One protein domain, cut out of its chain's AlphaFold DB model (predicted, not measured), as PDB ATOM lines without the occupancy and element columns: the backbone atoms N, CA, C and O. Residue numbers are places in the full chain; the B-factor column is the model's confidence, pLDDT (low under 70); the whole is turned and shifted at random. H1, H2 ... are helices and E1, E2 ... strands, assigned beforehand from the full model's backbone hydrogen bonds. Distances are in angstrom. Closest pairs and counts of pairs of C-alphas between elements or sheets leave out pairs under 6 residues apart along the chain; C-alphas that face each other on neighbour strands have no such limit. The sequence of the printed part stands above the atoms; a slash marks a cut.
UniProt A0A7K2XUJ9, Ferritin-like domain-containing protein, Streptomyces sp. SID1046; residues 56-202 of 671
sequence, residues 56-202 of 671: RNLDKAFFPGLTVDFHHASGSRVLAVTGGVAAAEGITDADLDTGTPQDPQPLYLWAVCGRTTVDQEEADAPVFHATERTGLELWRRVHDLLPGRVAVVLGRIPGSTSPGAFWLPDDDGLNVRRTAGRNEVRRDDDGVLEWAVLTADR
ATOM      1  N   ARG A  56      27.992 -45.425 -52.805       72.69
ATOM      2  CA  ARG A  56      28.385 -45.593 -51.392       72.69
ATOM      3  C   ARG A  56      29.060 -46.946 -51.160       72.69
ATOM      4  O   ARG A  56      29.939 -47.057 -50.308       72.69
ATOM      5  N   ASN A  57      28.718 -47.956 -51.968       73.56
ATOM      6  CA  ASN A  57      29.403 -49.247 -51.946       73.56
ATOM      7  C   ASN A  57      30.823 -49.188 -52.527       73.56
ATOM      8  O   ASN A  57      31.581 -50.114 -52.258       73.56
ATOM      9  N   LEU A  58      31.217 -48.136 -53.261       77.00
ATOM     10  CA  LEU A  58      32.622 -47.927 -53.635       77.00
ATOM     11  C   LEU A  58      33.435 -47.468 -52.420       77.00
ATOM     12  O   LEU A  58      34.490 -48.027 -52.116       77.00
ATOM     13  N   ASP A  59      32.903 -46.517 -51.655       84.56
ATOM     14  CA  ASP A  59      33.615 -45.923 -50.522       84.56
ATOM     15  C   ASP A  59      33.774 -46.881 -49.326       84.56
ATOM     16  O   ASP A  59      34.612 -46.631 -48.458       84.56
ATOM     17  N   LYS A  60      33.066 -48.024 -49.305       86.88
ATOM     18  CA  LYS A  60      33.217 -49.073 -48.275       86.88
ATOM     19  C   LYS A  60      34.661 -49.562 -48.124       86.88
ATOM     20  O   LYS A  60      35.050 -49.956 -47.033       86.88
ATOM     21  N   ALA A  61      35.446 -49.524 -49.200       88.44
ATOM     22  CA  ALA A  61      36.823 -50.013 -49.238       88.44
ATOM     23  C   ALA A  61      37.861 -48.878 -49.348       88.44
ATOM     24  O   ALA A  61      38.958 -49.091 -49.852       88.44
ATOM     25  N   PHE A  62      37.531 -47.651 -48.913       92.50
ATOM     26  CA  PHE A  62      38.434 -46.493 -49.043       92.50
ATOM     27  C   PHE A  62      39.806 -46.698 -48.370       92.50
ATOM     28  O   PHE A  62      40.813 -46.168 -48.852       92.50
ATOM     29  N   PHE A  63      39.847 -47.444 -47.258       94.69
ATOM     30  CA  PHE A  63      41.074 -47.828 -46.571       94.69
ATOM     31  C   PHE A  63      41.457 -49.253 -46.993       94.69
ATOM     32  O   PHE A  63      40.662 -50.176 -46.799       94.69
ATOM     33  N   PRO A  64      42.653 -49.468 -47.564       90.56
ATOM     34  CA  PRO A  64      43.009 -50.746 -48.170       90.56
ATOM     35  C   PRO A  64      43.005 -51.886 -47.144       90.56
ATOM     36  O   PRO A  64      43.658 -51.808 -46.100       90.56
ATOM     37  N   GLY A  65      42.288 -52.962 -47.474       88.31
ATOM     38  CA  GLY A  65      42.150 -54.147 -46.624       88.31
ATOM     39  C   GLY A  65      41.048 -54.061 -45.565       88.31
ATOM     40  O   GLY A  65      40.851 -55.036 -44.844       88.31
ATOM     41  N   LEU A  66      40.317 -52.943 -45.470       92.94
ATOM     42  CA  LEU A  66      39.146 -52.802 -44.601       92.94
ATOM     43  C   LEU A  66      37.877 -52.601 -45.428       92.94
ATOM     44  O   LEU A  66      37.855 -51.805 -46.362       92.94
ATOM     45  N   THR A  67      36.797 -53.270 -45.029       90.94
ATOM     46  CA  THR A  67      35.438 -52.944 -45.482       90.94
ATOM     47  C   THR A  67      34.696 -52.220 -44.369       90.94
ATOM     48  O   THR A  67      34.607 -52.739 -43.259       90.94
ATOM     49  N   VAL A  68      34.144 -51.044 -44.653       90.44
ATOM     50  CA  VAL A  68      33.441 -50.187 -43.693       90.44
ATOM     51  C   VAL A  68      32.010 -49.927 -44.159       90.44
ATOM     52  O   VAL A  68      31.773 -49.561 -45.306       90.44
ATOM     53  N   ASP A  69      31.054 -50.090 -43.250       86.00
ATOM     54  CA  ASP A  69      29.661 -49.696 -43.432       86.00
ATOM     55  C   ASP A  69      29.412 -48.317 -42.826       86.00
ATOM     56  O   ASP A  69      29.736 -48.060 -41.667       86.00
ATOM     57  N   PHE A  70      28.797 -47.436 -43.607       84.62
ATOM     58  CA  PHE A  70      28.470 -46.073 -43.216       84.62
ATOM     59  C   PHE A  70      26.979 -45.853 -42.937       84.62
ATOM     60  O   PHE A  70      26.571 -44.735 -42.635       84.62
ATOM     61  N   HIS A  71      26.139 -46.880 -43.027       74.38
ATOM     62  CA  HIS A  71      24.689 -46.701 -42.970       74.38
ATOM     63  C   HIS A  71      24.108 -46.712 -41.551       74.38
ATOM     64  O   HIS A  71      22.926 -46.416 -41.370       74.38
ATOM     65  N   HIS A  72      24.915 -47.009 -40.529       74.00
ATOM     66  CA  HIS A  72      24.431 -47.154 -39.161       74.00
ATOM     67  C   HIS A  72      24.374 -45.817 -38.397       74.00
ATOM     68  O   HIS A  72      25.303 -45.002 -38.425       74.00
ATOM     69  N   ALA A  73      23.283 -45.599 -37.655       71.44
ATOM     70  CA  ALA A  73      23.076 -44.373 -36.879       71.44
ATOM     71  C   ALA A  73      24.098 -44.210 -35.739       71.44
ATOM     72  O   ALA A  73      24.454 -43.089 -35.387       71.44
ATOM     73  N   SER A  74      24.603 -45.321 -35.191       76.00
ATOM     74  CA  SER A  74      25.594 -45.306 -34.104       76.00
ATOM     75  C   SER A  74      27.025 -44.968 -34.570       76.00
ATOM     76  O   SER A  74      27.886 -44.692 -33.731       76.00
ATOM     77  N   GLY A  75      27.279 -44.928 -35.883       84.12
ATOM     78  CA  GLY A  75      28.582 -44.637 -36.489       84.12
ATOM     79  C   GLY A  75      28.960 -45.656 -37.566       84.12
ATOM     80  O   GLY A  75      28.194 -46.570 -37.860       84.12
ATOM     81  N   SER A  76      30.146 -45.514 -38.155       90.44
ATOM     82  CA  SER A  76      30.601 -46.406 -39.227       90.44
ATOM     83  C   SER A  76      31.258 -47.671 -38.672       90.44
ATOM     84  O   SER A  76      32.216 -47.571 -37.906       90.44
ATOM     85  N   ARG A  77      30.747 -48.851 -39.040       91.25
ATOM     86  CA  ARG A  77      31.225 -50.158 -38.551       91.25
ATOM     87  C   ARG A  77      32.242 -50.760 -39.507       91.25
ATOM     88  O   ARG A  77      32.061 -50.685 -40.716       91.25
ATOM     89  N   VAL A  78      33.268 -51.412 -38.979       92.19
ATOM     90  CA  VAL A  78      34.176 -52.237 -39.782       92.19
ATOM     91  C   VAL A  78      33.542 -53.621 -39.951       92.19
ATOM     92  O   VAL A  78      33.207 -54.268 -38.964       92.19
ATOM     93  N   LEU A  79      33.327 -54.041 -41.197       88.38
ATOM     94  CA  LEU A  79      32.617 -55.273 -41.554       88.38
ATOM     95  C   LEU A  79      33.533 -56.442 -41.912       88.38
ATOM     96  O   LEU A  79      33.140 -57.586 -41.709       88.38
ATOM     97  N   ALA A  80      34.708 -56.166 -42.479       89.19
ATOM     98  CA  ALA A  80      35.653 -57.204 -42.883       89.19
ATOM     99  C   ALA A  80      37.089 -56.673 -42.907       89.19
ATOM    100  O   ALA A  80      37.313 -55.498 -43.230       89.19
ATOM    101  N   VAL A  81      38.045 -57.561 -42.637       90.31
ATOM    102  CA  VAL A  81      39.478 -57.368 -42.866       90.31
ATOM    103  C   VAL A  81      39.913 -58.300 -43.992       90.31
ATOM    104  O   VAL A  81      40.148 -59.488 -43.798       90.31
ATOM    105  N   THR A  82      40.042 -57.754 -45.197       83.56
ATOM    106  CA  THR A  82      40.366 -58.523 -46.410       83.56
ATOM    107  C   THR A  82      41.868 -58.585 -46.701       83.56
ATOM    108  O   THR A  82      42.287 -59.237 -47.655       83.56
ATOM    109  N   GLY A  83      42.696 -57.922 -45.884       87.00
ATOM    110  CA  GLY A  83      44.153 -57.917 -46.000       87.00
ATOM    111  C   GLY A  83      44.777 -56.588 -45.564       87.00
ATOM    112  O   GLY A  83      44.315 -55.939 -44.626       87.00
ATOM    113  N   GLY A  84      45.838 -56.173 -46.260       89.38
ATOM    114  CA  GLY A  84      46.461 -54.859 -46.080       89.38
ATOM    115  C   GLY A  84      47.143 -54.654 -44.725       89.38
ATOM    116  O   GLY A  84      47.557 -55.599 -44.054       89.38
ATOM    117  N   VAL A  85      47.279 -53.383 -44.335       93.81
ATOM    118  CA  VAL A  85      47.975 -52.983 -43.098       93.81
ATOM    119  C   VAL A  85      47.258 -53.515 -41.858       93.81
ATOM    120  O   VAL A  85      47.919 -53.970 -40.936       93.81
ATOM    121  N   ALA A  86      45.922 -53.548 -41.852       93.06
ATOM    122  CA  ALA A  86      45.158 -54.090 -40.729       93.06
ATOM    123  C   ALA A  86      45.514 -55.561 -40.440       93.06
ATOM    124  O   ALA A  86      45.833 -55.902 -39.303       93.06
ATOM    125  N   ALA A  87      45.545 -56.409 -41.475       93.12
ATOM    126  CA  ALA A  87      45.944 -57.809 -41.332       93.12
ATOM    127  C   ALA A  87      47.428 -57.968 -40.955       93.12
ATOM    128  O   ALA A  87      47.770 -58.842 -40.160       93.12
ATOM    129  N   ALA A  88      48.312 -57.118 -41.493       94.31
ATOM    130  CA  ALA A  88      49.741 -57.133 -41.163       94.31
ATOM    131  C   ALA A  88      50.016 -56.781 -39.690       94.31
ATOM    132  O   ALA A  88      50.921 -57.351 -39.085       94.31
ATOM    133  N   GLU A  89      49.201 -55.902 -39.105       94.69
ATOM    134  CA  GLU A  89      49.222 -55.563 -37.675       94.69
ATOM    135  C   GLU A  89      48.441 -56.580 -36.809       94.69
ATOM    136  O   GLU A  89      48.229 -56.374 -35.614       94.69
ATOM    137  N   GLY A  90      48.003 -57.700 -37.398       92.81
ATOM    138  CA  GLY A  90      47.358 -58.803 -36.687       92.81
ATOM    139  C   GLY A  90      45.896 -58.558 -36.312       92.81
ATOM    140  O   GLY A  90      45.409 -59.192 -35.375       92.81
ATOM    141  N   ILE A  91      45.198 -57.647 -36.997       94.75
ATOM    142  CA  ILE A  91      43.741 -57.486 -36.881       94.75
ATOM    143  C   ILE A  91      43.072 -58.456 -37.860       94.75
ATOM    144  O   ILE A  91      43.454 -58.533 -39.027       94.75
ATOM    145  N   THR A  92      42.075 -59.203 -37.396       93.50
ATOM    146  CA  THR A  92      41.378 -60.236 -38.180       93.50
ATOM    147  C   THR A  92      39.862 -60.078 -38.090       93.50
ATOM    148  O   THR A  92      39.368 -59.317 -37.262       93.50
ATOM    149  N   ASP A  93      39.100 -60.833 -38.887       89.00
ATOM    150  CA  ASP A  93      37.631 -60.827 -38.806       89.00
ATOM    151  C   ASP A  93      37.099 -61.210 -37.412       89.00
ATOM    152  O   ASP A  93      36.048 -60.723 -36.998       89.00
ATOM    153  N   ALA A  94      37.849 -62.011 -36.644       87.19
ATOM    154  CA  ALA A  94      37.494 -62.356 -35.266       87.19
ATOM    155  C   ALA A  94      37.518 -61.143 -34.316       87.19
ATOM    156  O   ALA A  94      36.884 -61.170 -33.264       87.19
ATOM    157  N   ASP A  95      38.217 -60.067 -34.688       88.56
ATOM    158  CA  ASP A  95      38.264 -58.834 -33.907       88.56
ATOM    159  C   ASP A  95      37.073 -57.910 -34.186       88.56
ATOM    160  O   ASP A  95      36.857 -56.964 -33.430       88.56
ATOM    161  N   LEU A  96      36.299 -58.142 -35.248       88.56
ATOM    162  CA  LEU A  96      35.293 -57.185 -35.718       88.56
ATOM    163  C   LEU A  96      34.019 -57.168 -34.881       88.56
ATOM    164  O   LEU A  96      33.392 -56.115 -34.783       88.56
ATOM    165  N   ASP A  97      33.668 -58.288 -34.251       84.88
ATOM    166  CA  ASP A  97      32.569 -58.386 -33.289       84.88
ATOM    167  C   ASP A  97      32.934 -59.387 -32.187       84.88
ATOM    168  O   ASP A  97      32.845 -60.599 -32.366       84.88
ATOM    169  N   THR A  98      33.399 -58.871 -31.050       79.00
ATOM    170  CA  THR A  98      33.822 -59.689 -29.899       79.00
ATOM    171  C   THR A  98      32.712 -59.857 -28.861       79.00
ATOM    172  O   THR A  98      32.961 -60.357 -27.765       79.00
ATOM    173  N   GLY A  99      31.495 -59.404 -29.180       70.12
ATOM    174  CA  GLY A  99      30.331 -59.498 -28.309       70.12
ATOM    175  C   GLY A  99      29.556 -60.803 -28.478       70.12
ATOM    176  O   GLY A  99      29.936 -61.710 -29.219       70.12
ATOM    177  N   THR A 100      28.427 -60.903 -27.782       72.19
ATOM    178  CA  THR A 100      27.463 -61.994 -28.006       72.19
ATOM    179  C   THR A 100      26.410 -61.547 -29.020       72.19
ATOM    180  O   THR A 100      26.206 -60.347 -29.181       72.19
ATOM    181  N   PRO A 101      25.648 -62.455 -29.656       69.19
ATOM    182  CA  PRO A 101      24.537 -62.046 -30.520       69.19
ATOM    183  C   PRO A 101      23.503 -61.136 -29.828       69.19
ATOM    184  O   PRO A 101      22.780 -60.408 -30.500       69.19
ATOM    185  N   GLN A 102      23.412 -61.184 -28.493       67.94
ATOM    186  CA  GLN A 102      22.510 -60.361 -27.682       67.94
ATOM    187  C   GLN A 102      23.136 -59.035 -27.214       67.94
ATOM    188  O   GLN A 102      22.398 -58.123 -26.851       67.94
ATOM    189  N   ASP A 103      24.465 -58.927 -27.229       73.38
ATOM    190  CA  ASP A 103      25.236 -57.727 -26.881       73.38
ATOM    191  C   ASP A 103      26.501 -57.671 -27.758       73.38
ATOM    192  O   ASP A 103      27.589 -58.054 -27.308       73.38
ATOM    193  N   PRO A 104      26.348 -57.325 -29.052       78.19
ATOM    194  CA  PRO A 104      27.460 -57.276 -29.987       78.19
ATOM    195  C   PRO A 104      28.366 -56.091 -29.653       78.19
ATOM    196  O   PRO A 104      27.898 -54.993 -29.342       78.19
ATOM    197  N   GLN A 105      29.675 -56.291 -29.786       83.44
ATOM    198  CA  GLN A 105      30.695 -55.284 -29.479       83.44
ATOM    199  C   GLN A 105      31.507 -54.996 -30.743       83.44
ATOM    200  O   GLN A 105      32.672 -55.401 -30.850       83.44
ATOM    201  N   PRO A 106      30.889 -54.347 -31.744       89.50
ATOM    202  CA  PRO A 106      31.518 -54.195 -33.035       89.50
ATOM    203  C   PRO A 106      32.629 -53.151 -33.026       89.50
ATOM    204  O   PRO A 106      32.644 -52.216 -32.225       89.50
ATOM    205  N   LEU A 107      33.547 -53.296 -33.971       92.88
ATOM    206  CA  LEU A 107      34.594 -52.319 -34.214       92.88
ATOM    207  C   LEU A 107      34.061 -51.156 -35.068       92.88
ATOM    208  O   LEU A 107      33.450 -51.366 -36.119       92.88
ATOM    209  N   TYR A 108      34.314 -49.924 -34.633       93.69
ATOM    210  CA  TYR A 108      33.883 -48.698 -35.301       93.69
ATOM    211  C   TYR A 108      35.061 -47.856 -35.776       93.69
ATOM    212  O   TYR A 108      36.147 -47.876 -35.197       93.69
ATOM    213  N   LEU A 109      34.801 -47.039 -36.791       94.44
ATOM    214  CA  LEU A 109      35.673 -45.955 -37.213       94.44
ATOM    215  C   LEU A 109      35.451 -44.734 -36.303       94.44
ATOM    216  O   LEU A 109      34.361 -44.162 -36.273       94.44
ATOM    217  N   TRP A 110      36.481 -44.337 -35.558       94.75
ATOM    218  CA  TRP A 110      36.470 -43.184 -34.648       94.75
ATOM    219  C   TRP A 110      36.950 -41.896 -35.307       94.75
ATOM    220  O   TRP A 110      36.466 -40.816 -34.973       94.75
ATOM    221  N   ALA A 111      37.914 -41.981 -36.222       95.12
ATOM    222  CA  ALA A 111      38.398 -40.825 -36.963       95.12
ATOM    223  C   ALA A 111      39.069 -41.224 -38.279       95.12
ATOM    224  O   ALA A 111      39.595 -42.329 -38.406       95.12
ATOM    225  N   VAL A 112      39.087 -40.292 -39.231       96.06
ATOM    226  CA  VAL A 112      39.790 -40.409 -40.515       96.06
ATOM    227  C   VAL A 112      40.609 -39.148 -40.747       96.06
ATOM    228  O   VAL A 112      40.105 -38.051 -40.545       96.06
ATOM    229  N   CYS A 113      41.854 -39.273 -41.192       96.94
ATOM    230  CA  CYS A 113      42.701 -38.147 -41.575       96.94
ATOM    231  C   CYS A 113      43.193 -38.312 -43.009       96.94
ATOM    232  O   CYS A 113      43.700 -39.373 -43.379       96.94
ATOM    233  N   GLY A 114      43.070 -37.251 -43.799       96.56
ATOM    234  CA  GLY A 114      43.526 -37.214 -45.182       96.56
ATOM    235  C   GLY A 114      43.117 -35.920 -45.874       96.56
ATOM    236  O   GLY A 114      42.281 -35.171 -45.372       96.56
ATOM    237  N   ARG A 115      43.730 -35.646 -47.023       95.69
ATOM    238  CA  ARG A 115      43.441 -34.448 -47.819       95.69
ATOM    239  C   ARG A 115      42.114 -34.604 -48.554       95.69
ATOM    240  O   ARG A 115      41.825 -35.678 -49.069       95.69
ATOM    241  N   THR A 116      41.348 -33.527 -48.645       93.50
ATOM    242  CA  THR A 116      40.080 -33.438 -49.387       93.50
ATOM    243  C   THR A 116      40.079 -32.361 -50.465       93.50
ATOM    244  O   THR A 116      39.188 -32.315 -51.305       93.50
ATOM    245  N   THR A 117      41.080 -31.480 -50.467       90.00
ATOM    246  CA  THR A 117      41.236 -30.441 -51.491       90.00
ATOM    247  C   THR A 117      42.689 -30.350 -51.931       90.00
ATOM    248  O   THR A 117      43.606 -30.687 -51.181       90.00
ATOM    249  N   VAL A 118      42.904 -29.917 -53.174       87.62
ATOM    250  CA  VAL A 118      44.245 -29.854 -53.771       87.62
ATOM    251  C   VAL A 118      45.145 -28.822 -53.087       87.62
ATOM    252  O   VAL A 118      46.355 -29.027 -53.056       87.62
ATOM    253  N   ASP A 119      44.555 -27.791 -52.478       90.69
ATOM    254  CA  ASP A 119      45.265 -26.700 -51.797       90.69
ATOM    255  C   ASP A 119      45.761 -27.071 -50.388       90.69
ATOM    256  O   ASP A 119      46.539 -26.331 -49.792       90.69
ATOM    257  N   GLN A 120      45.312 -28.199 -49.824       92.06
ATOM    258  CA  GLN A 120      45.824 -28.689 -48.540       92.06
ATOM    259  C   GLN A 120      47.218 -29.289 -48.722       92.06
ATOM    260  O   GLN A 120      47.402 -30.153 -49.577       92.06
ATOM    261  N   GLU A 121      48.167 -28.900 -47.874       91.88
ATOM    262  CA  GLU A 121      49.482 -29.535 -47.770       91.88
ATOM    263  C   GLU A 121      49.424 -30.801 -46.895       91.88
ATOM    264  O   GLU A 121      48.508 -30.989 -46.092       91.88
ATOM    265  N   GLU A 122      50.422 -31.686 -47.002       90.62
ATOM    266  CA  GLU A 122      50.472 -32.917 -46.192       90.62
ATOM    267  C   GLU A 122      50.535 -32.635 -44.677       90.62
ATOM    268  O   GLU A 122      49.971 -33.380 -43.870       90.62
ATOM    269  N   ALA A 123      51.179 -31.536 -44.276       89.38
ATOM    270  CA  ALA A 123      51.255 -31.112 -42.878       89.38
ATOM    271  C   ALA A 123      49.900 -30.637 -42.313       89.38
ATOM    272  O   ALA A 123      49.694 -30.715 -41.102       89.38
ATOM    273  N   ASP A 124      48.960 -30.254 -43.183       89.06
ATOM    274  CA  ASP A 124      47.699 -29.590 -42.826       89.06
ATOM    275  C   ASP A 124      46.456 -30.422 -43.202       89.06
ATOM    276  O   ASP A 124      45.345 -29.900 -43.330       89.06
ATOM    277  N   ALA A 125      46.624 -31.734 -43.401       94.19
ATOM    278  CA  ALA A 125      45.515 -32.619 -43.731       94.19
ATOM    279  C   ALA A 125      44.492 -32.679 -42.572       94.19
ATOM    280  O   ALA A 125      44.871 -32.955 -41.427       94.19
ATOM    281  N   PRO A 126      43.191 -32.456 -42.841       94.19
ATOM    282  CA  PRO A 126      42.165 -32.425 -41.804       94.19
ATOM    283  C   PRO A 126      41.953 -33.794 -41.145       94.19
ATOM    284  O   PRO A 126      42.148 -34.848 -41.758       94.19
ATOM    285  N   VAL A 127      41.493 -33.762 -39.891       94.38
ATOM    286  CA  VAL A 127      41.005 -34.934 -39.156       94.38
ATOM    287  C   VAL A 127      39.484 -34.854 -39.031       94.38
ATOM    288  O   VAL A 127      38.927 -33.903 -38.482       94.38
ATOM    289  N   PHE A 128      38.799 -35.871 -39.536       92.94
ATOM    290  CA  PHE A 128      37.357 -36.053 -39.452       92.94
ATOM    291  C   PHE A 128      37.041 -36.988 -38.293       92.94
ATOM    292  O   PHE A 128      37.272 -38.191 -38.375       92.94
ATOM    293  N   HIS A 129      36.512 -36.435 -37.208       91.75
ATOM    294  CA  HIS A 129      36.110 -37.213 -36.041       91.75
ATOM    295  C   HIS A 129      34.714 -37.806 -36.261       91.75
ATOM    296  O   HIS A 129      33.823 -37.124 -36.763       91.75
ATOM    297  N   ALA A 130      34.494 -39.053 -35.860       87.31
ATOM    298  CA  ALA A 130      33.169 -39.669 -35.865       87.31
ATOM    299  C   ALA A 130      32.293 -39.179 -34.697       87.31
ATOM    300  O   ALA A 130      31.078 -39.354 -34.736       87.31
ATOM    301  N   THR A 131      32.895 -38.544 -33.682       83.12
ATOM    302  CA  THR A 131      32.202 -37.961 -32.525       83.12
ATOM    303  C   THR A 131      31.096 -37.012 -32.993       83.12
ATOM    304  O   THR A 131      31.349 -36.133 -33.821       83.12
ATOM    305  N   GLU A 132      29.878 -37.220 -32.484       68.62
ATOM    306  CA  GLU A 132      28.646 -36.496 -32.845       68.62
ATOM    307  C   GLU A 132      28.201 -36.636 -34.312       68.62
ATOM    308  O   GLU A 132      27.359 -35.869 -34.774       68.62
ATOM    309  N   ARG A 133      28.732 -37.617 -35.055       74.88
ATOM    310  CA  ARG A 133      28.338 -37.896 -36.442       74.88
ATOM    311  C   ARG A 133      27.714 -39.277 -36.580       74.88
ATOM    312  O   ARG A 133      28.196 -40.270 -36.036       74.88
ATOM    313  N   THR A 134      26.654 -39.341 -37.371       79.00
ATOM    314  CA  THR A 134      26.126 -40.594 -37.918       79.00
ATOM    315  C   THR A 134      27.076 -41.143 -38.987       79.00
ATOM    316  O   THR A 134      27.916 -40.416 -39.526       79.00
ATOM    317  N   GLY A 135      26.948 -42.427 -39.342       79.94
ATOM    318  CA  GLY A 135      27.824 -43.029 -40.350       79.94
ATOM    319  C   GLY A 135      27.797 -42.304 -41.708       79.94
ATOM    320  O   GLY A 135      28.847 -42.132 -42.326       79.94
ATOM    321  N   LEU A 136      26.638 -41.787 -42.140       78.75
ATOM    322  CA  LEU A 136      26.495 -41.086 -43.425       78.75
ATOM    323  C   LEU A 136      27.180 -39.713 -43.439       78.75
ATOM    324  O   LEU A 136      27.670 -39.264 -44.476       78.75
ATOM    325  N   GLU A 137      27.239 -39.036 -42.295       82.81
ATOM    326  CA  GLU A 137      27.959 -37.766 -42.173       82.81
ATOM    327  C   GLU A 137      29.472 -37.972 -42.258       82.81
ATOM    328  O   GLU A 137      30.171 -37.135 -42.833       82.81
ATOM    329  N   LEU A 138      29.974 -39.096 -41.733       85.81
ATOM    330  CA  LEU A 138      31.371 -39.489 -41.894       85.81
ATOM    331  C   LEU A 138      31.666 -39.971 -43.322       85.81
ATOM    332  O   LEU A 138      32.703 -39.607 -43.872       85.81
ATOM    333  N   TRP A 139      30.740 -40.703 -43.952       88.00
ATOM    334  CA  TRP A 139      30.860 -41.129 -45.352       88.00
ATOM    335  C   TRP A 139      31.096 -39.957 -46.296       88.00
ATOM    336  O   TRP A 139      32.024 -40.015 -47.093       88.00
ATOM    337  N   ARG A 140      30.339 -38.860 -46.160       84.81
ATOM    338  CA  ARG A 140      30.546 -37.655 -46.984       84.81
ATOM    339  C   ARG A 140      31.991 -37.151 -46.920       84.81
ATOM    340  O   ARG A 140      32.531 -36.711 -47.921       84.81
ATOM    341  N   ARG A 141      32.638 -37.252 -45.754       89.50
ATOM    342  CA  ARG A 141      34.043 -36.849 -45.582       89.50
ATOM    343  C   ARG A 141      35.026 -37.849 -46.172       89.50
ATOM    344  O   ARG A 141      36.036 -37.436 -46.724       89.50
ATOM    345  N   VAL A 142      34.731 -39.144 -46.063       90.75
ATOM    346  CA  VAL A 142      35.512 -40.208 -46.711       90.75
ATOM    347  C   VAL A 142      35.441 -40.087 -48.233       90.75
ATOM    348  O   VAL A 142      36.457 -40.227 -48.910       90.75
ATOM    349  N   HIS A 143      34.259 -39.778 -48.755       88.31
ATOM    350  CA  HIS A 143      34.015 -39.553 -50.171       88.31
ATOM    351  C   HIS A 143      34.871 -38.404 -50.721       88.31
ATOM    352  O   HIS A 143      35.495 -38.543 -51.770       88.31
ATOM    353  N   ASP A 144      34.983 -37.308 -49.962       89.62
ATOM    354  CA  ASP A 144      35.785 -36.138 -50.331       89.62
ATOM    355  C   ASP A 144      37.310 -36.403 -50.337       89.62
ATOM    356  O   ASP A 144      38.075 -35.538 -50.763       89.62
ATOM    357  N   LEU A 145      37.797 -37.551 -49.839       92.31
ATOM    358  CA  LEU A 145      39.235 -37.830 -49.743       92.31
ATOM    359  C   LEU A 145      39.902 -37.928 -51.119       92.31
ATOM    360  O   LEU A 145      39.528 -38.756 -51.951       92.31
ATOM    361  N   LEU A 146      40.985 -37.176 -51.297       91.25
ATOM    362  CA  LEU A 146      41.871 -37.270 -52.452       91.25
ATOM    363  C   LEU A 146      42.766 -38.520 -52.387       91.25
ATOM    364  O   LEU A 146      43.049 -39.032 -51.299       91.25
ATOM    365  N   PRO A 147      43.279 -38.999 -53.537       89.44
ATOM    366  CA  PRO A 147      44.343 -39.998 -53.558       89.44
ATOM    367  C   PRO A 147      45.560 -39.535 -52.748       89.44
ATOM    368  O   PRO A 147      46.013 -38.400 -52.888       89.44
ATOM    369  N   GLY A 148      46.112 -40.424 -51.926       91.69
ATOM    370  CA  GLY A 148      47.255 -40.123 -51.065       91.69
ATOM    371  C   GLY A 148      47.199 -40.893 -49.753       91.69
ATOM    372  O   GLY A 148      46.321 -41.732 -49.552       91.69
ATOM    373  N   ARG A 149      48.145 -40.619 -48.850       95.56
ATOM    374  CA  ARG A 149      48.194 -41.290 -47.548       95.56
ATOM    375  C   ARG A 149      47.025 -40.869 -46.670       95.56
ATOM    376  O   ARG A 149      46.776 -39.676 -46.507       95.56
ATOM    377  N   VAL A 150      46.363 -41.837 -46.058       97.69
ATOM    378  CA  VAL A 150      45.276 -41.654 -45.097       97.69
ATOM    379  C   VAL A 150      45.608 -42.365 -43.790       97.69
ATOM    380  O   VAL A 150      46.405 -43.306 -43.760       97.69
ATOM    381  N   ALA A 151      45.010 -41.902 -42.700       97.81
ATOM    382  CA  ALA A 151      45.067 -42.577 -41.411       97.81
ATOM    383  C   ALA A 151      43.665 -42.756 -40.841       97.81
ATOM    384  O   ALA A 151      42.809 -41.888 -41.011       97.81
ATOM    385  N   VAL A 152      43.441 -43.868 -40.153       97.44
ATOM    386  CA  VAL A 152      42.179 -44.169 -39.478       97.44
ATOM    387  C   VAL A 152      42.430 -44.514 -38.019       97.44
ATOM    388  O   VAL A 152      43.463 -45.089 -37.679       97.44
ATOM    389  N   VAL A 153      41.466 -44.166 -37.169       96.69
ATOM    390  CA  VAL A 153      41.394 -44.626 -35.779       96.69
ATOM    391  C   VAL A 153      40.195 -45.549 -35.664       96.69
ATOM    392  O   VAL A 153      39.086 -45.151 -36.023       96.69
ATOM    393  N   LEU A 154      40.415 -46.761 -35.171       96.06
ATOM    394  CA  LEU A 154      39.385 -47.760 -34.912       96.06
ATOM    395  C   LEU A 154      39.211 -47.947 -33.405       96.06
ATOM    396  O   LEU A 154      40.192 -47.852 -32.670       96.06
ATOM    397  N   GLY A 155      38.000 -48.266 -32.953       93.81
ATOM    398  CA  GLY A 155      37.750 -48.631 -31.559       93.81
ATOM    399  C   GLY A 155      36.336 -49.149 -31.301       93.81
ATOM    400  O   GLY A 155      35.487 -49.151 -32.190       93.81
ATOM    401  N   ARG A 156      36.085 -49.624 -30.077       89.12
ATOM    402  CA  ARG A 156      34.853 -50.361 -29.706       89.12
ATOM    403  C   ARG A 156      33.634 -49.488 -29.401       89.12
ATOM    404  O   ARG A 156      32.501 -49.945 -29.476       89.12
ATOM    405  N   ILE A 157      33.852 -48.224 -29.045       87.44
ATOM    406  CA  ILE A 157      32.761 -47.295 -28.724       87.44
ATOM    407  C   ILE A 157      32.087 -46.867 -30.032       87.44
ATOM    408  O   ILE A 157      32.808 -46.581 -30.994       87.44
ATOM    409  N   PRO A 158      30.745 -46.775 -30.093       86.69
ATOM    410  CA  PRO A 158      30.062 -46.228 -31.257       86.69
ATOM    411  C   PRO A 158      30.684 -44.910 -31.717       86.69
ATOM    412  O   PRO A 158      30.924 -44.023 -30.902       86.69
ATOM    413  N   GLY A 159      30.943 -44.768 -33.020       80.44
ATOM    414  CA  GLY A 159      31.623 -43.591 -33.577       80.44
ATOM    415  C   GLY A 159      31.014 -42.266 -33.098       80.44
ATOM    416  O   GLY A 159      31.747 -41.384 -32.650       80.44
ATOM    417  N   SER A 160      29.678 -42.194 -33.067       76.69
ATOM    418  CA  SER A 160      28.894 -41.031 -32.614       76.69
ATOM    419  C   SER A 160      29.161 -40.597 -31.164       76.69
ATOM    420  O   SER A 160      29.027 -39.416 -30.848       76.69
ATOM    421  N   THR A 161      29.581 -41.515 -30.292       82.62
ATOM    422  CA  THR A 161      29.924 -41.257 -28.883       82.62
ATOM    423  C   THR A 161      31.397 -41.539 -28.576       82.62
ATOM    424  O   THR A 161      31.808 -41.541 -27.416       82.62
ATOM    425  N   SER A 162      32.205 -41.772 -29.612       86.81
ATOM    426  CA  SER A 162      33.623 -42.084 -29.480       86.81
ATOM    427  C   SER A 162      34.441 -40.863 -29.043       86.81
ATOM    428  O   SER A 162      34.088 -39.726 -29.377       86.81
ATOM    429  N   PRO A 163      35.599 -41.068 -28.389       86.31
ATOM    430  CA  PRO A 163      36.556 -39.992 -28.121       86.31
ATOM    431  C   PRO A 163      37.264 -39.486 -29.394       86.31
ATOM    432  O   PRO A 163      38.112 -38.598 -29.311       86.31
ATOM    433  N   GLY A 164      36.965 -40.045 -30.575       87.56
ATOM    434  CA  GLY A 164      37.613 -39.690 -31.834       87.56
ATOM    435  C   GLY A 164      39.138 -39.835 -31.766       87.56
ATOM    436  O   GLY A 164      39.665 -40.729 -31.105       87.56
ATOM    437  N   ALA A 165      39.852 -38.920 -32.425       88.12
ATOM    438  CA  ALA A 165      41.307 -38.790 -32.311       88.12
ATOM    439  C   ALA A 165      41.758 -37.829 -31.189       88.12
ATOM    440  O   ALA A 165      42.940 -37.518 -31.111       88.12
ATOM    441  N   PHE A 166      40.853 -37.340 -30.328       86.62
ATOM    442  CA  PHE A 166      41.169 -36.292 -29.340       86.62
ATOM    443  C   PHE A 166      42.072 -36.761 -28.188       86.62
ATOM    444  O   PHE A 166      42.604 -35.938 -27.452       86.62
ATOM    445  N   TRP A 167      42.221 -38.074 -27.999       86.56
ATOM    446  CA  TRP A 167      43.094 -38.642 -26.969       86.56
ATOM    447  C   TRP A 167      44.560 -38.747 -27.417       86.56
ATOM    448  O   TRP A 167      45.430 -38.976 -26.577       86.56
ATOM    449  N   LEU A 168      44.839 -38.588 -28.717       87.69
ATOM    450  CA  LEU A 168      46.203 -38.509 -29.231       87.69
ATOM    451  C   LEU A 168      46.781 -37.119 -28.903       87.69
ATOM    452  O   LEU A 168      46.121 -36.123 -29.201       87.69
ATOM    453  N   PRO A 169      47.986 -37.029 -28.315       85.31
ATOM    454  CA  PRO A 169      48.665 -35.752 -28.094       85.31
ATOM    455  C   PRO A 169      48.870 -34.984 -29.404       85.31
ATOM    456  O   PRO A 169      49.145 -35.604 -30.425       85.31
ATOM    457  N   ASP A 170      48.799 -33.650 -29.392       78.00
ATOM    458  CA  ASP A 170      48.944 -32.836 -30.613       78.00
ATOM    459  C   ASP A 170      50.304 -33.040 -31.317       78.00
ATOM    460  O   ASP A 170      50.376 -33.064 -32.547       78.00
ATOM    461  N   ASP A 171      51.383 -33.239 -30.549       84.00
ATOM    462  CA  ASP A 171      52.741 -33.508 -31.046       84.00
ATOM    463  C   ASP A 171      52.923 -34.929 -31.614       84.00
ATOM    464  O   ASP A 171      53.897 -35.205 -32.319       84.00
ATOM    465  N   ASP A 172      51.952 -35.810 -31.372       87.69
ATOM    466  CA  ASP A 172      51.832 -37.155 -31.941       87.69
ATOM    467  C   ASP A 172      50.427 -37.397 -32.533       87.69
ATOM    468  O   ASP A 172      49.883 -38.506 -32.513       87.69
ATOM    469  N   GLY A 173      49.823 -36.326 -33.058       92.06
ATOM    470  CA  GLY A 173      48.452 -36.341 -33.547       92.06
ATOM    471  C   GLY A 173      48.275 -37.240 -34.771       92.06
ATOM    472  O   GLY A 173      49.234 -37.672 -35.421       92.06
ATOM    473  N   LEU A 174      47.021 -37.497 -35.152       95.38
ATOM    474  CA  LEU A 174      46.713 -38.444 -36.230       95.38
ATOM    475  C   LEU A 174      47.385 -38.078 -37.568       95.38
ATOM    476  O   LEU A 174      47.851 -38.971 -38.273       95.38
ATOM    477  N   ASN A 175      47.511 -36.785 -37.901       95.25
ATOM    478  CA  ASN A 175      48.216 -36.363 -39.116       95.25
ATOM    479  C   ASN A 175      49.746 -36.562 -39.026       95.25
ATOM    480  O   ASN A 175      50.393 -36.939 -40.007       95.25
ATOM    481  N   VAL A 176      50.338 -36.377 -37.842       94.62
ATOM    482  CA  VAL A 176      51.768 -36.654 -37.601       94.62
ATOM    483  C   VAL A 176      52.044 -38.145 -37.798       94.62
ATOM    484  O   VAL A 176      52.981 -38.532 -38.496       94.62
ATOM    485  N   ARG A 177      51.174 -39.008 -37.263       94.88
ATOM    486  CA  ARG A 177      51.266 -40.460 -37.464       94.88
ATOM    487  C   ARG A 177      51.035 -40.867 -38.918       94.88
ATOM    488  O   ARG A 177      51.799 -41.682 -39.431       94.88
ATOM    489  N   ARG A 178      50.060 -40.249 -39.599       96.38
ATOM    490  CA  ARG A 178      49.784 -40.437 -41.035       96.38
ATOM    491  C   ARG A 178      51.019 -40.161 -41.888       96.38
ATOM    492  O   ARG A 178      51.395 -40.993 -42.707       96.38
ATOM    493  N   THR A 179      51.658 -39.011 -41.690       94.44
ATOM    494  CA  THR A 179      52.840 -38.603 -42.470       94.44
ATOM    495  C   THR A 179      54.065 -39.465 -42.158       94.44
ATOM    496  O   THR A 179      54.820 -39.797 -43.072       94.44
ATOM    497  N   ALA A 180      54.216 -39.912 -40.909       94.06
ATOM    498  CA  ALA A 180      55.278 -40.825 -40.490       94.06
ATOM    499  C   ALA A 180      55.027 -42.307 -40.843       94.06
ATOM    500  O   ALA A 180      55.935 -43.120 -40.679       94.06
ATOM    501  N   GLY A 181      53.824 -42.676 -41.305       93.50
ATOM    502  CA  GLY A 181      53.452 -44.068 -41.592       93.50
ATOM    503  C   GLY A 181      53.432 -44.960 -40.345       93.50
ATOM    504  O   GLY A 181      53.827 -46.122 -40.411       93.50
ATOM    505  N   ARG A 182      53.065 -44.396 -39.186       94.50
ATOM    506  CA  ARG A 182      53.078 -45.110 -37.902       94.50
ATOM    507  C   ARG A 182      51.731 -45.756 -37.619       94.50
ATOM    508  O   ARG A 182      50.744 -45.049 -37.409       94.50
ATOM    509  N   ASN A 183      51.737 -47.079 -37.526       96.25
ATOM    510  CA  ASN A 183      50.607 -47.864 -37.049       96.25
ATOM    511  C   ASN A 183      50.788 -48.210 -35.569       96.25
ATOM    512  O   ASN A 183      51.914 -48.313 -35.080       96.25
ATOM    513  N   GLU A 184      49.682 -48.399 -34.860       95.19
ATOM    514  CA  GLU A 184      49.684 -48.895 -33.487       95.19
ATOM    515  C   GLU A 184      48.394 -49.666 -33.218       95.19
ATOM    516  O   GLU A 184      47.306 -49.200 -33.551       95.19
ATOM    517  N   VAL A 185      48.514 -50.836 -32.596       96.25
ATOM    518  CA  VAL A 185      47.383 -51.686 -32.222       96.25
ATOM    519  C   VAL A 185      47.453 -51.958 -30.728       96.25
ATOM    520  O   VAL A 185      48.464 -52.454 -30.228       96.25
ATOM    521  N   ARG A 186      46.372 -51.641 -30.013       94.75
ATOM    522  CA  ARG A 186      46.235 -51.897 -28.580       94.75
ATOM    523  C   ARG A 186      45.199 -52.986 -28.350       94.75
ATOM    524  O   ARG A 186      44.057 -52.877 -28.797       94.75
ATOM    525  N   ARG A 187      45.600 -54.010 -27.606       94.56
ATOM    526  CA  ARG A 187      44.718 -55.056 -27.088       94.56
ATOM    527  C   ARG A 187      44.696 -54.987 -25.564       94.56
ATOM    528  O   ARG A 187      45.688 -54.556 -24.972       94.56
ATOM    529  N   ASP A 188      43.580 -55.378 -24.969       90.69
ATOM    530  CA  ASP A 188      43.459 -55.535 -23.521       90.69
ATOM    531  C   ASP A 188      44.093 -56.854 -23.035       90.69
ATOM    532  O   ASP A 188      44.680 -57.614 -23.815       90.69
ATOM    533  N   ASP A 189      43.990 -57.114 -21.731       89.62
ATOM    534  CA  ASP A 189      44.545 -58.308 -21.083       89.62
ATOM    535  C   ASP A 189      43.901 -59.619 -21.584       89.62
ATOM    536  O   ASP A 189      44.537 -60.674 -21.531       89.62
ATOM    537  N   ASP A 190      42.676 -59.553 -22.117       85.19
ATOM    538  CA  ASP A 190      41.944 -60.682 -22.703       85.19
ATOM    539  C   ASP A 190      42.242 -60.850 -24.209       85.19
ATOM    540  O   ASP A 190      41.724 -61.755 -24.871       85.19
ATOM    541  N   GLY A 191      43.119 -60.006 -24.764       86.62
ATOM    542  CA  GLY A 191      43.520 -60.024 -26.167       86.62
ATOM    543  C   GLY A 191      42.509 -59.370 -27.110       86.62
ATOM    544  O   GLY A 191      42.699 -59.420 -28.331       86.62
ATOM    545  N   VAL A 192      41.463 -58.731 -26.586       89.06
ATOM    546  CA  VAL A 192      40.446 -58.032 -27.371       89.06
ATOM    547  C   VAL A 192      41.020 -56.714 -27.875       89.06
ATOM    548  O   VAL A 192      41.633 -55.946 -27.139       89.06
ATOM    549  N   LEU A 193      40.829 -56.438 -29.166       92.88
ATOM    550  CA  LEU A 193      41.219 -55.162 -29.764       92.88
ATOM    551  C   LEU A 193      40.452 -54.001 -29.106       92.88
ATOM    552  O   LEU A 193      39.233 -53.914 -29.268       92.88
ATOM    553  N   GLU A 194      41.162 -53.109 -28.407       92.00
ATOM    554  CA  GLU A 194      40.591 -51.901 -27.792       92.00
ATOM    555  C   GLU A 194      40.502 -50.768 -28.815       92.00
ATOM    556  O   GLU A 194      39.443 -50.160 -29.010       92.00
ATOM    557  N   TRP A 195      41.628 -50.493 -29.477       94.06
ATOM    558  CA  TRP A 195      41.746 -49.483 -30.517       94.06
ATOM    559  C   TRP A 195      42.939 -49.759 -31.436       94.06
ATOM    560  O   TRP A 195      43.896 -50.447 -31.073       94.06
ATOM    561  N   ALA A 196      42.889 -49.183 -32.635       96.50
ATOM    562  CA  ALA A 196      43.997 -49.206 -33.583       96.50
ATOM    563  C   ALA A 196      44.143 -47.859 -34.293       96.50
ATOM    564  O   ALA A 196      43.149 -47.226 -34.643       96.50
ATOM    565  N   VAL A 197      45.384 -47.450 -34.546       97.44
ATOM    566  CA  VAL A 197      45.740 -46.382 -35.482       97.44
ATOM    567  C   VAL A 197      46.417 -47.039 -36.672       97.44
ATOM    568  O   VAL A 197      47.452 -47.680 -36.512       97.44
ATOM    569  N   LEU A 198      45.839 -46.891 -37.859       98.00
ATOM    570  CA  LEU A 198      46.355 -47.511 -39.078       98.00
ATOM    571  C   LEU A 198      46.593 -46.446 -40.140       98.00
ATOM    572  O   LEU A 198      45.794 -45.522 -40.297       98.00
ATOM    573  N   THR A 199      47.677 -46.596 -40.890       97.75
ATOM    574  CA  THR A 199      48.082 -45.683 -41.958       97.75
ATOM    575  C   THR A 199      48.317 -46.459 -43.245       97.75
ATOM    576  O   THR A 199      48.933 -47.522 -43.236       97.75
ATOM    577  N   ALA A 200      47.799 -45.948 -44.359       96.62
ATOM    578  CA  ALA A 200      47.981 -46.549 -45.675       96.62
ATOM    579  C   ALA A 200      47.710 -45.520 -46.775       96.62
ATOM    580  O   ALA A 200      47.123 -44.470 -46.522       96.62
ATOM    581  N   ASP A 201      48.108 -45.814 -48.007       94.81
ATOM    582  CA  ASP A 201      47.675 -45.009 -49.147       94.81
ATOM    583  C   ASP A 201      46.226 -45.382 -49.501       94.81
ATOM    584  O   ASP A 201      45.881 -46.563 -49.560       94.81
ATOM    585  N   ARG A 202      45.362 -44.372 -49.680       91.06
ATOM    586  CA  ARG A 202      43.932 -44.533 -49.980       91.06
ATOM    587  C   ARG A 202      43.749 -45.490 -51.153       91.06
ATOM    588  O   ARG A 202      44.428 -45.352 -52.175       91.06
TER     589      ARG A 202
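AT A GLANCE: This is residues 56 to 202 of the 671 residues of the protein "Ferritin-like domain-containing protein" of Streptomyces sp. SID1046 (UniProt A0A7K2XUJ9). A twisted sheet of five strands has H3 over one face, at the strands E3 and E4, and H4 over the opposite face; the hairpin E1 and E2 meets one end of E3, and H2 only grazes the sheet. Two long loops, reaching Gln 102 and Asp 119, make the longest axis. The printed part has 147 residues, in the order H1 E1 E2 H2 E3 E4 H3 E5 H4 E6 E7; under half are in named elements, and the class is mixed, helices and strands. The sheet's order is E4, E3, E5, E7, E6, antiparallel throughout. The whole is compact, with a radius of gyration of the C-alphas of 14.1 A, and its outline is elongated, 47 by 30 by 27 A.

IN THESE COORDINATES: Find C-alpha 56 at (28.385, -45.593, -51.392), where H1, residues 56 to 59, begins. Strands E1, residues 66 to 69, and E2, 77 to 81, follow, then H2, 84 to 88. E3, residues 108 to 113, starts at (33.883, -48.698, -35.301) and runs 15.1 A. E4 is residues 127 to 129; H3, 135 to 143, runs 12.1 A; E5, 149 to 155, runs 20.5 A. H4 is residues 174 to 180 and E6 184 to 187. E7, residues 193 to 201, runs 22.8 A to C-alpha 201 at (47.675, -45.009, -49.147).

HOW THE PARTS SIT: Look first at inner strands E5 and E7, antiparallel at 169 degrees, with N 152 and O 198 2.9 A apart, within hydrogen-bond range. Within that range too are N 110 and O 153 of E3 and E5, 2.8 A, N 128 and O 112 of hairpin E3 and E4, 2.7 A, and N 184 and O 197 of hairpin E6 and E7, 2.9 A. E4, H3, E5 form a split strand-helix-strand unit, its two strands running the same way with E3 between them in the sheet, and its crossover is right-handed; E5, H4, E6, with E7 between the two strands in the sheet, form another, and its crossover is left-handed. H3 has a height over the sheet of 9.8 A; H4, on the opposite face, has 7.7 A and lies over E5, with Ala 151 and Arg 178 their closest C-alphas, 5.2 A. Hairpin E1 and E2 has N 67 and O 80 2.9 A apart; the closest C-alphas of E2 and E3 are Arg 77 and Tyr 108, 4.4 A. H1 touches H3, the closest C-alphas being Asp 59 and His 143, 6.4 A. In H2 and H4 every O i to N i+4 pair is within hydrogen-bond range, in H3 4 of 5; H1 is too short for one.

THE WHOLE: The C-alphas of Gln 102 and Asp 119, the two farthest apart, are 47.2 A apart. The printed part has no cut; the links H2 to E3, E3 to E4 and E5 to H4 are long. Mean pLDDT of the printed part is 88.7; residues 101 to 102 and 132 are under 70.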